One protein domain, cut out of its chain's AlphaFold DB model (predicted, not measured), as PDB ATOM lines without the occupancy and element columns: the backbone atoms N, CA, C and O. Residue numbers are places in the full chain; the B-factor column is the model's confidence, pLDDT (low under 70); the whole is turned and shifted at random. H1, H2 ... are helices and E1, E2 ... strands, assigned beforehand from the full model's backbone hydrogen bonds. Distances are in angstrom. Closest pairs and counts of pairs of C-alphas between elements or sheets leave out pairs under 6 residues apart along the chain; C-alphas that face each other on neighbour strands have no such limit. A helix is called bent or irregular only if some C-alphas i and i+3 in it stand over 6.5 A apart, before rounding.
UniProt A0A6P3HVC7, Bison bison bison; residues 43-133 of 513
ATOM      1  N   VAL A  43     185.661 210.872 204.710       57.34
ATOM      2  CA  VAL A  43     186.857 210.584 203.905       57.34
ATOM      3  C   VAL A  43     186.498 209.476 202.917       57.34
ATOM      4  O   VAL A  43     185.995 208.434 203.335       57.34
ATOM      5  N   LEU A  44     186.722 209.711 201.620       64.19
ATOM      6  CA  LEU A  44     186.317 208.801 200.537       64.19
ATOM      7  C   LEU A  44     187.461 207.950 199.965       64.19
ATOM      8  O   LEU A  44     187.283 207.287 198.947       64.19
ATOM      9  N   SER A  45     188.604 207.891 200.651       60.78
ATOM     10  CA  SER A  45     189.780 207.119 200.222       60.78
ATOM     11  C   SER A  45     189.545 205.607 200.080       60.78
ATOM     12  O   SER A  45     190.393 204.916 199.527       60.78
ATOM     13  N   SER A  46     188.422 205.083 200.582       65.00
ATOM     14  CA  SER A  46     187.981 203.695 200.391       65.00
ATOM     15  C   SER A  46     187.093 203.475 199.158       65.00
ATOM     16  O   SER A  46     186.686 202.342 198.916       65.00
ATOM     17  N   TRP A  47     186.741 204.530 198.412       67.00
ATOM     18  CA  TRP A  47     185.938 204.447 197.183       67.00
ATOM     19  C   TRP A  47     186.789 204.608 195.925       67.00
ATOM     20  O   TRP A  47     186.576 203.879 194.964       67.00
ATOM     21  N   SER A  48     187.728 205.556 195.930       78.38
ATOM     22  CA  SER A  48     188.865 205.608 195.005       78.38
ATOM     23  C   SER A  48     189.888 206.633 195.502       78.38
ATOM     24  O   SER A  48     189.632 207.393 196.441       78.38
ATOM     25  N   ARG A  49     191.047 206.700 194.844       84.25
ATOM     26  CA  ARG A  49     192.096 207.690 195.148       84.25
ATOM     27  C   ARG A  49     191.767 209.090 194.614       84.25
ATOM     28  O   ARG A  49     192.382 210.056 195.051       84.25
ATOM     29  N   ALA A  50     190.794 209.207 193.708       87.12
ATOM     30  CA  ALA A  50     190.357 210.471 193.115       87.12
ATOM     31  C   ALA A  50     189.481 211.343 194.036       87.12
ATOM     32  O   ALA A  50     189.402 212.555 193.825       87.12
ATOM     33  N   PHE A  51     188.796 210.752 195.024       88.88
ATOM     34  CA  PHE A  51     187.841 211.456 195.886       88.88
ATOM     35  C   PHE A  51     188.429 211.731 197.275       88.88
ATOM     36  O   PHE A  51     188.616 210.824 198.084       88.88
ATOM     37  N   VAL A  52     188.651 213.007 197.596       86.19
ATOM     38  CA  VAL A  52     189.184 213.434 198.900       86.19
ATOM     39  C   VAL A  52     188.082 213.417 199.962       86.19
ATOM     40  O   VAL A  52     188.248 212.845 201.041       86.19
ATOM     41  N   SER A  53     186.934 214.038 199.673       83.62
ATOM     42  CA  SER A  53     185.796 214.083 200.604       83.62
ATOM     43  C   SER A  53     184.464 214.382 199.919       83.62
ATOM     44  O   SER A  53     184.419 214.978 198.841       83.62
ATOM     45  N   ILE A  54     183.374 214.004 200.588       84.62
ATOM     46  CA  ILE A  54     182.007 214.432 200.270       84.62
ATOM     47  C   ILE A  54     181.352 215.018 201.522       84.62
ATOM     48  O   ILE A  54     181.419 214.428 202.608       84.62
ATOM     49  N   GLN A  55     180.745 216.196 201.382       82.31
ATOM     50  CA  GLN A  55     180.096 216.905 202.484       82.31
ATOM     51  C   GLN A  55     179.003 217.857 201.994       82.31
ATOM     52  O   GLN A  55     179.067 218.359 200.876       82.31
ATOM     53  N   GLU A  56     178.008 218.124 202.836       83.62
ATOM     54  CA  GLU A  56     177.060 219.218 202.608       83.62
ATOM     55  C   GLU A  56     177.700 220.542 203.046       83.62
ATOM     56  O   GLU A  56     178.134 220.684 204.189       83.62
ATOM     57  N   GLU A  57     177.778 221.501 202.128       84.69
ATOM     58  CA  GLU A  57     178.437 222.794 202.319       84.69
ATOM     59  C   GLU A  57     177.549 223.903 201.729       84.69
ATOM     60  O   GLU A  57     176.865 223.703 200.721       84.69
ATOM     61  N   MET A  58     177.509 225.072 202.377       86.88
ATOM     62  CA  MET A  58     176.864 226.255 201.800       86.88
ATOM     63  C   MET A  58     177.803 226.847 200.755       86.88
ATOM     64  O   MET A  58     178.847 227.393 201.101       86.88
ATOM     65  N   THR A  59     177.429 226.733 199.486       85.94
ATOM     66  CA  THR A  59     178.228 227.194 198.346       85.94
ATOM     67  C   THR A  59     177.347 227.938 197.347       85.94
ATOM     68  O   THR A  59     176.118 227.866 197.416       85.94
ATOM     69  N   GLU A  60     177.953 228.690 196.434       86.88
ATOM     70  CA  GLU A  60     177.221 229.327 195.344       86.88
ATOM     71  C   GLU A  60     176.864 228.293 194.272       86.88
ATOM     72  O   GLU A  60     177.724 227.615 193.712       86.88
ATOM     73  N   ASP A  61     175.569 228.175 193.986       80.69
ATOM     74  CA  ASP A  61     175.038 227.374 192.888       80.69
ATOM     75  C   ASP A  61     175.571 227.932 191.550       80.69
ATOM     76  O   ASP A  61     175.208 229.057 191.194       80.69
ATOM     77  N   PRO A  62     176.390 227.183 190.782       77.50
ATOM     78  CA  PRO A  62     177.067 227.701 189.589       77.50
ATOM     79  C   PRO A  62     176.112 228.049 188.436       77.50
ATOM     80  O   PRO A  62     176.538 228.648 187.451       77.50
ATOM     81  N   LEU A  63     174.830 227.675 188.531       79.38
ATOM     82  CA  LEU A  63     173.799 228.029 187.555       79.38
ATOM     83  C   LEU A  63     172.948 229.225 187.997       79.38
ATOM     84  O   LEU A  63     172.429 229.945 187.145       79.38
ATOM     85  N   THR A  64     172.760 229.428 189.307       81.31
ATOM     86  CA  THR A  64     171.865 230.482 189.829       81.31
ATOM     87  C   THR A  64     172.565 231.596 190.605       81.31
ATOM     88  O   THR A  64     171.900 232.574 190.950       81.31
ATOM     89  N   TYR A  65     173.873 231.469 190.859       84.19
ATOM     90  CA  TYR A  65     174.715 232.387 191.643       84.19
ATOM     91  C   TYR A  65     174.120 232.735 193.016       84.19
ATOM     92  O   TYR A  65     174.239 233.849 193.520       84.19
ATOM     93  N   LYS A  66     173.411 231.774 193.617       82.00
ATOM     94  CA  LYS A  66     172.799 231.900 194.942       82.00
ATOM     95  C   LYS A  66     173.466 230.926 195.891       82.00
ATOM     96  O   LYS A  66     173.638 229.759 195.546       82.00
ATOM     97  N   SER A  67     173.769 231.391 197.100       87.44
ATOM     98  CA  SER A  67     174.224 230.512 198.175       87.44
ATOM     99  C   SER A  67     173.124 229.504 198.524       87.44
ATOM    100  O   SER A  67     171.988 229.884 198.832       87.44
ATOM    101  N   ARG A  68     173.437 228.213 198.401       79.94
ATOM    102  CA  ARG A  68     172.529 227.090 198.652       79.94
ATOM    103  C   ARG A  68     173.310 225.963 199.320       79.94
ATOM    104  O   ARG A  68     174.494 225.769 199.055       79.94
ATOM    105  N   LEU A  69     172.630 225.200 200.175       81.50
ATOM    106  CA  LEU A  69     173.210 223.995 200.758       81.50
ATOM    107  C   LEU A  69     173.288 222.937 199.656       81.50
ATOM    108  O   LEU A  69     172.254 222.532 199.118       81.50
ATOM    109  N   MET A  70     174.501 222.532 199.294       78.06
ATOM    110  CA  MET A  70     174.755 221.563 198.231       78.06
ATOM    111  C   MET A  70     175.728 220.494 198.721       78.06
ATOM    112  O   MET A  70     176.575 220.747 199.575       78.06
ATOM    113  N   VAL A  71     175.622 219.291 198.157       82.75
ATOM    114  CA  VAL A  71     176.634 218.251 198.356       82.75
ATOM    115  C   VAL A  71     177.844 218.606 197.494       82.75
ATOM    116  O   VAL A  71     177.768 218.577 196.268       82.75
ATOM    117  N   VAL A  72     178.951 218.953 198.142       85.12
ATOM    118  CA  VAL A  72     180.231 219.269 197.510       85.12
ATOM    119  C   VAL A  72     181.127 218.035 197.570       85.12
ATOM    120  O   VAL A  72     181.377 217.477 198.640       85.12
ATOM    121  N   VAL A  73     181.619 217.620 196.403       87.81
ATOM    122  CA  VAL A  73     182.629 216.565 196.250       87.81
ATOM    123  C   VAL A  73     183.970 217.240 195.991       87.81
ATOM    124  O   VAL A  73     184.112 217.978 195.017       87.81
ATOM    125  N   LYS A  74     184.954 217.001 196.862       88.00
ATOM    126  CA  LYS A  74     186.324 217.500 196.693       88.00
ATOM    127  C   LYS A  74     187.157 216.401 196.037       88.00
ATOM    128  O   LYS A  74     187.307 215.316 196.603       88.00
ATOM    129  N   MET A  75     187.631 216.687 194.829       89.50
ATOM    130  CA  MET A  75     188.476 215.819 194.006       89.50
ATOM    131  C   MET A  75     189.956 216.029 194.353       89.50
ATOM    132  O   MET A  75     190.303 217.048 194.954       89.50
ATOM    133  N   ASP A  76     190.823 215.093 193.969       89.69
ATOM    134  CA  ASP A  76     192.272 215.280 194.069       89.69
ATOM    135  C   ASP A  76     192.771 216.432 193.169       89.69
ATOM    136  O   ASP A  76     192.264 216.652 192.066       89.69
ATOM    137  N   ASN A  77     193.790 217.164 193.631       89.12
ATOM    138  CA  ASN A  77     194.320 218.356 192.955       89.12
ATOM    139  C   ASN A  77     194.983 218.062 191.592       89.12
ATOM    140  O   ASN A  77     195.175 218.983 190.798       89.12
ATOM    141  N   SER A  78     195.340 216.806 191.307       89.88
ATOM    142  CA  SER A  78     195.844 216.368 189.996       89.88
ATOM    143  C   SER A  78     194.773 216.359 188.896       89.88
ATOM    144  O   SER A  78     195.107 216.379 187.708       89.88
ATOM    145  N   ILE A  79     193.484 216.352 189.260       91.88
ATOM    146  CA  ILE A  79     192.372 216.110 188.334       91.88
ATOM    147  C   ILE A  79     192.032 217.387 187.557       91.88
ATOM    148  O   ILE A  79     191.209 218.212 187.958       91.88
ATOM    149  N   GLN A  80     192.683 217.544 186.403       91.12
ATOM    150  CA  GLN A  80     192.494 218.691 185.517       91.12
ATOM    151  C   GLN A  80     191.136 218.639 184.785       91.12
ATOM    152  O   GLN A  80     190.793 217.596 184.220       91.12
ATOM    153  N   PRO A  81     190.370 219.753 184.698       90.69
ATOM    154  CA  PRO A  81     189.013 219.745 184.135       90.69
ATOM    155  C   PRO A  81     188.901 219.281 182.676       90.69
ATOM    156  O   PRO A  81     187.897 218.673 182.308       90.69
ATOM    157  N   GLY A  82     189.905 219.566 181.838       93.50
ATOM    158  CA  GLY A  82     189.933 219.146 180.429       93.50
ATOM    159  C   GLY A  82     190.038 217.622 180.287       93.50
ATOM    160  O   GLY A  82     189.077 216.996 179.839       93.50
ATOM    161  N   PRO A  83     191.143 217.009 180.749       94.69
ATOM    162  CA  PRO A  83     191.306 215.555 180.792       94.69
ATOM    163  C   PRO A  83     190.170 214.835 181.534       94.69
ATOM    164  O   PRO A  83     189.654 213.830 181.049       94.69
ATOM    165  N   PHE A  84     189.691 215.379 182.661       94.88
ATOM    166  CA  PHE A  84     188.555 214.804 183.387       94.88
ATOM    167  C   PHE A  84     187.259 214.809 182.563       94.88
ATOM    168  O   PHE A  84     186.492 213.852 182.622       94.88
ATOM    169  N   ARG A  85     187.022 215.827 181.723       94.69
ATOM    170  CA  ARG A  85     185.883 215.841 180.792       94.69
ATOM    171  C   ARG A  85     185.985 214.740 179.731       94.69
ATOM    172  O   ARG A  85     184.947 214.192 179.361       94.69
ATOM    173  N   ALA A  86     187.187 214.393 179.269       95.31
ATOM    174  CA  ALA A  86     187.393 213.261 178.362       95.31
ATOM    175  C   ALA A  86     187.143 211.913 179.068       95.31
ATOM    176  O   ALA A  86     186.433 211.067 178.526       95.31
ATOM    177  N   VAL A  87     187.604 211.750 180.317       95.69
ATOM    178  CA  VAL A  87     187.277 210.575 181.154       95.69
ATOM    179  C   VAL A  87     185.765 210.455 181.384       95.69
ATOM    180  O   VAL A  87     185.199 209.377 181.221       95.69
ATOM    181  N   LEU A  88     185.077 211.559 181.697       94.38
ATOM    182  CA  LEU A  88     183.617 211.575 181.823       94.38
ATOM    183  C   LEU A  88     182.926 211.223 180.499       94.38
ATOM    184  O   LEU A  88     181.991 210.431 180.512       94.38
ATOM    185  N   LYS A  89     183.384 211.754 179.355       94.19
ATOM    186  CA  LYS A  89     182.856 211.373 178.034       94.19
ATOM    187  C   LYS A  89     182.955 209.857 177.842       94.19
ATOM    188  O   LYS A  89     181.929 209.235 177.583       94.19
ATOM    189  N   TYR A  90     184.130 209.269 178.077       94.50
ATOM    190  CA  TYR A  90     184.332 207.821 178.002       94.50
ATOM    191  C   TYR A  90     183.386 207.041 178.928       94.50
ATOM    192  O   TYR A  90     182.743 206.098 178.480       94.50
ATOM    193  N   LEU A  91     183.225 207.449 180.192       91.94
ATOM    194  CA  LEU A  91     182.325 206.768 181.135       91.94
ATOM    195  C   LEU A  91     180.847 206.782 180.699       91.94
ATOM    196  O   LEU A  91     180.082 205.914 181.121       91.94
ATOM    197  N   TYR A  92     180.444 207.739 179.859       89.25
ATOM    198  CA  TYR A  92     179.093 207.820 179.299       89.25
ATOM    199  C   TYR A  92     178.955 207.160 177.915       89.25
ATOM    200  O   TYR A  92     177.881 206.636 177.626       89.25
ATOM    201  N   THR A  93     179.989 207.171 177.062       90.12
ATOM    202  CA  THR A  93     179.899 206.680 175.668       90.12
ATOM    203  C   THR A  93     180.606 205.349 175.404       90.12
ATOM    204  O   THR A  93     180.214 204.641 174.482       90.12
ATOM    205  N   GLY A  94     181.626 204.988 176.187       91.75
ATOM    206  CA  GLY A  94     182.551 203.881 175.904       91.75
ATOM    207  C   GLY A  94     183.639 204.211 174.873       91.75
ATOM    208  O   GLY A  94     184.318 203.307 174.386       91.75
ATOM    209  N   GLU A  95     183.799 205.491 174.520       90.75
ATOM    210  CA  GLU A  95     184.672 205.963 173.436       90.75
ATOM    211  C   GLU A  95     185.645 207.053 173.910       90.75
ATOM    212  O   GLU A  95     185.283 207.939 174.688       90.75
ATOM    213  N   LEU A  96     186.865 207.029 173.374       94.00
ATOM    214  CA  LEU A  96     187.883 208.073 173.501       94.00
ATOM    215  C   LEU A  96     188.297 208.490 172.085       94.00
ATOM    216  O   LEU A  96     188.384 207.644 171.201       94.00
ATOM    217  N   ASP A  97     188.521 209.784 171.867       90.88
ATOM    218  CA  ASP A  97     189.024 210.283 170.583       90.88
ATOM    219  C   ASP A  97     190.544 210.068 170.527       90.88
ATOM    220  O   ASP A  97     191.265 210.468 171.443       90.88
ATOM    221  N   GLU A  98     191.026 209.437 169.457       89.88
ATOM    222  CA  GLU A  98     192.454 209.188 169.204       89.88
ATOM    223  C   GLU A  98     193.272 210.493 169.149       89.88
ATOM    224  O   GLU A  98     194.473 210.485 169.399       89.88
ATOM    225  N   ASN A  99     192.611 211.622 168.868       90.00
ATOM    226  CA  ASN A  99     193.208 212.951 168.756       90.00
ATOM    227  C   ASN A  99     193.168 213.759 170.070       90.00
ATOM    228  O   ASN A  99     193.448 214.965 170.049       90.00
ATOM    229  N   GLU A 100     192.794 213.151 171.204       92.38
ATOM    230  CA  GLU A 100     192.859 213.836 172.501       92.38
ATOM    231  C   GLU A 100     194.293 214.273 172.825       92.38
ATOM    232  O   GLU A 100     195.258 213.524 172.682       92.38
ATOM    233  N   ARG A 101     194.445 215.517 173.283       89.00
ATOM    234  CA  ARG A 101     195.776 216.134 173.450       89.00
ATOM    235  C   ARG A 101     196.501 215.669 174.707       89.00
ATOM    236  O   ARG A 101     197.726 215.651 174.743       89.00
ATOM    237  N   ASP A 102     195.736 215.309 175.730       93.62
ATOM    238  CA  ASP A 102     196.212 215.097 177.094       93.62
ATOM    239  C   ASP A 102     196.117 213.624 177.531       93.62
ATOM    240  O   ASP A 102     195.848 213.332 178.696       93.62
ATOM    241  N   LEU A 103     196.346 212.683 176.606       95.12
ATOM    242  CA  LEU A 103     196.240 211.231 176.835       95.12
ATOM    243  C   LEU A 103     196.914 210.755 178.135       95.12
ATOM    244  O   LEU A 103     196.306 210.011 178.899       95.12
ATOM    245  N   MET A 104     198.119 211.239 178.449       95.19
ATOM    246  CA  MET A 104     198.821 210.879 179.694       95.19
ATOM    247  C   MET A 104     198.078 211.340 180.962       95.19
ATOM    248  O   MET A 104     198.022 210.602 181.944       95.19
ATOM    249  N   HIS A 105     197.464 212.527 180.946       95.06
ATOM    250  CA  HIS A 105     196.636 213.005 182.057       95.06
ATOM    251  C   HIS A 105     195.300 212.250 182.130       95.06
ATOM    252  O   HIS A 105     194.808 211.986 183.224       95.06
ATOM    253  N   ILE A 106     194.729 211.861 180.984       95.94
ATOM    254  CA  ILE A 106     193.525 211.016 180.913       95.94
ATOM    255  C   ILE A 106     193.806 209.649 181.550       95.94
ATOM    256  O   ILE A 106     193.031 209.220 182.401       95.94
ATOM    257  N   ALA A 107     194.933 209.005 181.219       95.81
ATOM    258  CA  ALA A 107     195.360 207.748 181.837       95.81
ATOM    259  C   ALA A 107     195.580 207.886 183.352       95.81
ATOM    260  O   ALA A 107     195.094 207.053 184.111       95.81
ATOM    261  N   HIS A 108     196.239 208.956 183.809       95.12
ATOM    262  CA  HIS A 108     196.448 209.188 185.240       95.12
ATOM    263  C   HIS A 108     195.126 209.355 186.014       95.12
ATOM    264  O   HIS A 108     194.934 208.761 187.072       95.12
ATOM    265  N   ILE A 109     194.172 210.119 185.473       95.56
ATOM    266  CA  ILE A 109     192.850 210.289 186.094       95.56
ATOM    267  C   ILE A 109     192.043 208.982 186.038       95.56
ATOM    268  O   ILE A 109     191.342 208.656 186.996       95.56
ATOM    269  N   ALA A 110     192.153 208.216 184.949       94.94
ATOM    270  CA  ALA A 110     191.537 206.899 184.822       94.94
ATOM    271  C   ALA A 110     192.093 205.901 185.854       94.94
ATOM    272  O   ALA A 110     191.313 205.167 186.453       94.94
ATOM    273  N   GLU A 111     193.400 205.927 186.129       93.94
ATOM    274  CA  GLU A 111     194.049 205.140 187.185       93.94
ATOM    275  C   GLU A 111     193.532 205.529 188.581       93.94
ATOM    276  O   GLU A 111     193.127 204.659 189.350       93.94
ATOM    277  N   LEU A 112     193.454 206.831 188.897       92.44
ATOM    278  CA  LEU A 112     192.913 207.328 190.175       92.44
ATOM    279  C   LEU A 112     191.430 206.975 190.401       92.44
ATOM    280  O   LEU A 112     190.980 206.919 191.548       92.44
ATOM    281  N   LEU A 113     190.678 206.773 189.316       91.25
ATOM    282  CA  LEU A 113     189.273 206.353 189.298       91.25
ATOM    283  C   LEU A 113     189.085 204.840 189.078       91.25
ATOM    284  O   LEU A 113     187.944 204.390 189.006       91.25
ATOM    285  N   GLU A 114     190.173 204.070 188.966       91.75
ATOM    286  CA  GLU A 114     190.177 202.612 188.749       91.75
ATOM    287  C   GLU A 114     189.444 202.166 187.457       91.75
ATOM    288  O   GLU A 114     188.912 201.060 187.343       91.75
ATOM    289  N   VAL A 115     189.451 203.025 186.429       91.75
ATOM    290  CA  VAL A 115     188.855 202.785 185.101       91.75
ATOM    291  C   VAL A 115     189.881 202.109 184.183       91.75
ATOM    292  O   VAL A 115     190.319 202.667 183.177       91.75
ATOM    293  N   PHE A 116     190.293 200.891 184.540       90.88
ATOM    294  CA  PHE A 116     191.393 200.178 183.870       90.88
ATOM    295  C   PHE A 116     191.192 199.980 182.358       90.88
ATOM    296  O   PHE A 116     192.159 200.073 181.604       90.88
ATOM    297  N   ASP A 117     189.950 199.778 181.900       93.12
ATOM    298  CA  ASP A 117     189.627 199.651 180.472       93.12
ATOM    299  C   ASP A 117     190.014 200.924 179.683       93.12
ATOM    300  O   ASP A 117     190.507 200.827 178.560       93.12
ATOM    301  N   LEU A 118     189.890 202.116 180.288       95.00
ATOM    302  CA  LEU A 118     190.332 203.383 179.691       95.00
ATOM    303  C   LEU A 118     191.860 203.515 179.693       95.00
ATOM    304  O   LEU A 118     192.425 203.987 178.709       95.00
ATOM    305  N   CYS A 119     192.540 203.066 180.754       95.25
ATOM    306  CA  CYS A 119     194.007 203.036 180.794       95.25
ATOM    307  C   CYS A 119     194.577 202.172 179.656       95.25
ATOM    308  O   CYS A 119     195.502 202.599 178.966       95.25
ATOM    309  N   MET A 120     193.981 200.998 179.416       94.06
ATOM    310  CA  MET A 120     194.322 200.134 178.277       94.06
ATOM    311  C   MET A 120     194.060 200.834 176.938       94.06
ATOM    312  O   MET A 120     194.909 200.809 176.051       94.06
ATOM    313  N   MET A 121     192.915 201.509 176.802       94.88
ATOM    314  CA  MET A 121     192.546 202.211 175.570       94.88
ATOM    315  C   MET A 121     193.507 203.362 175.232       94.88
ATOM    316  O   MET A 121     193.865 203.544 174.068       94.88
ATOM    317  N   VAL A 122     193.974 204.104 176.245       96.38
ATOM    318  CA  VAL A 122     195.013 205.134 176.088       96.38
ATOM    319  C   VAL A 122     196.356 204.513 175.694       96.38
ATOM    320  O   VAL A 122     196.997 205.018 174.774       96.38
ATOM    321  N   ALA A 123     196.776 203.421 176.340       95.75
ATOM    322  CA  ALA A 123     198.028 202.738 176.005       95.75
ATOM    323  C   ALA A 123     198.049 202.275 174.536       95.75
ATOM    324  O   ALA A 123     199.018 202.530 173.825       95.75
ATOM    325  N   ASN A 124     196.942 201.701 174.051       94.88
ATOM    326  CA  ASN A 124     196.788 201.315 172.648       94.88
ATOM    327  C   ASN A 124     196.914 202.516 171.694       94.88
ATOM    328  O   ASN A 124     197.574 202.404 170.664       94.88
ATOM    329  N   ILE A 125     196.327 203.677 172.018       94.69
ATOM    330  CA  ILE A 125     196.459 204.892 171.186       94.69
ATOM    331  C   ILE A 125     197.920 205.357 171.144       94.69
ATOM    332  O   ILE A 125     198.451 205.601 170.062       94.69
ATOM    333  N   LEU A 126     198.599 205.411 172.296       94.44
ATOM    334  CA  LEU A 126     200.009 205.812 172.388       94.44
ATOM    335  C   LEU A 126     200.954 204.862 171.626       94.44
ATOM    336  O   LEU A 126     201.966 205.311 171.088       94.44
ATOM    337  N   ASN A 127     200.607 203.576 171.528       95.38
ATOM    338  CA  ASN A 127     201.352 202.577 170.759       95.38
ATOM    339  C   ASN A 127     201.027 202.572 169.248       95.38
ATOM    340  O   ASN A 127     201.706 201.881 168.490       95.38
ATOM    341  N   ASN A 128     200.049 203.360 168.779       92.81
ATOM    342  CA  ASN A 128     199.462 203.297 167.424       92.81
ATOM    343  C   ASN A 128     198.687 201.991 167.129       92.81
ATOM    344  O   ASN A 128     198.523 201.586 165.980       92.81
ATOM    345  N   GLU A 129     198.165 201.348 168.172       94.06
ATOM    346  CA  GLU A 129     197.398 200.097 168.133       94.06
ATOM    347  C   GLU A 129     195.893 200.326 168.381       94.06
ATOM    348  O   GLU A 129     195.161 199.421 168.783       94.06
ATOM    349  N   ALA A 130     195.402 201.545 168.123       91.12
ATOM    350  CA  ALA A 130     194.028 201.969 168.406       91.12
ATOM    351  C   ALA A 130     192.939 201.082 167.763       91.12
ATOM    352  O   ALA A 130     191.813 201.036 168.253       91.12
ATOM    353  N   PHE A 131     193.269 200.300 166.729       89.75
ATOM    354  CA  PHE A 131     192.366 199.302 166.146       89.75
ATOM    355  C   PHE A 131     191.860 198.263 167.173       89.75
ATOM    356  O   PHE A 131     190.704 197.849 167.077       89.75
ATOM    357  N   MET A 132     192.667 197.904 168.184       88.94
ATOM    358  CA  MET A 132     192.276 196.989 169.275       88.94
ATOM    359  C   MET A 132     191.227 197.591 170.226       88.94
ATOM    360  O   MET A 132     190.562 196.883 170.985       88.94
ATOM    361  N   ASN A 133     191.016 198.910 170.185       91.69
ATOM    362  CA  ASN A 133     190.015 199.565 171.026       91.69
ATOM    363  C   ASN A 133     188.585 199.145 170.651       91.69
ATOM    364  O   ASN A 133     187.683 199.257 171.477       91.69
TER     365      ASN A 133
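Overview. This is residues 43 to 133 of the 513 residues of a protein of Bison bison bison (UniProt A0A6P3HVC7). A bent two-stranded hairpin, E1 and E2, sticks out like a curved arm from a small helical body, in which H2 and H3 lie side by side and H1 crosses near H2. The short H4 is at the far end of the body, on H3. The printed part has 91 residues, with two named strands and then four named helices; the sheet, E1 - E2, is antiparallel and the class is mixed, helices and strands. The whole is loose, with a radius of gyration of the C-alphas of 15.7 A, and elongated, spanning 48 by 30 by 20 A.

Arrangement. Look first at E1, residues 51 to 60, and E2, residues 67 to 75: they form an antiparallel hairpin at 161 degrees, with N 55 and O 72 at 3.1 A and N 72 and O 55 at 2.8 A, within hydrogen-bond range. E1 bends by 83 degrees at residue 56 and E2 by 71 degrees at residue 70. Next comes H1, residues 81 to 93, which is apart from E1. With residues 83 to 87 alone it touches H2, residues 103 to 112; the closest C-alphas, of Pro 83 and Ile 106, are 5.1 A apart, and the lines are only just about perpendicular at 73 degrees. H2 and H3, residues 116 to 126, touch as a helical hairpin, opposite ways at a shallow tilt of 16 degrees; their closest C-alphas, of Ala 107 and Cys 119, are 5.0 A apart. H4, residues 130 to 133, touches H3, the closest C-alphas being Asn 124 and Ala 130 at 5.1 A. Every O i to N i+4 pair is within hydrogen-bond range in H1, H2 and H3; H4 is too short for one.

Along the chain. Find C-alpha 51 at (187.841, 211.456, 195.886); from there E1 runs 20.8 A, and E2 returns over 20.9 A. H1 is 18.0 A long, H2 14.3 A, H3 15.4 A, and H4 ends at C-alpha 133, (190.015, 199.565, 171.026).

Size, cuts and confidence. The C-alphas farthest apart, of Ser 67 and Glu 129, are 48.6 A apart. The printed part has no cut and no long link. Look for low confidence, pLDDT under 70, at residues 43 to 47.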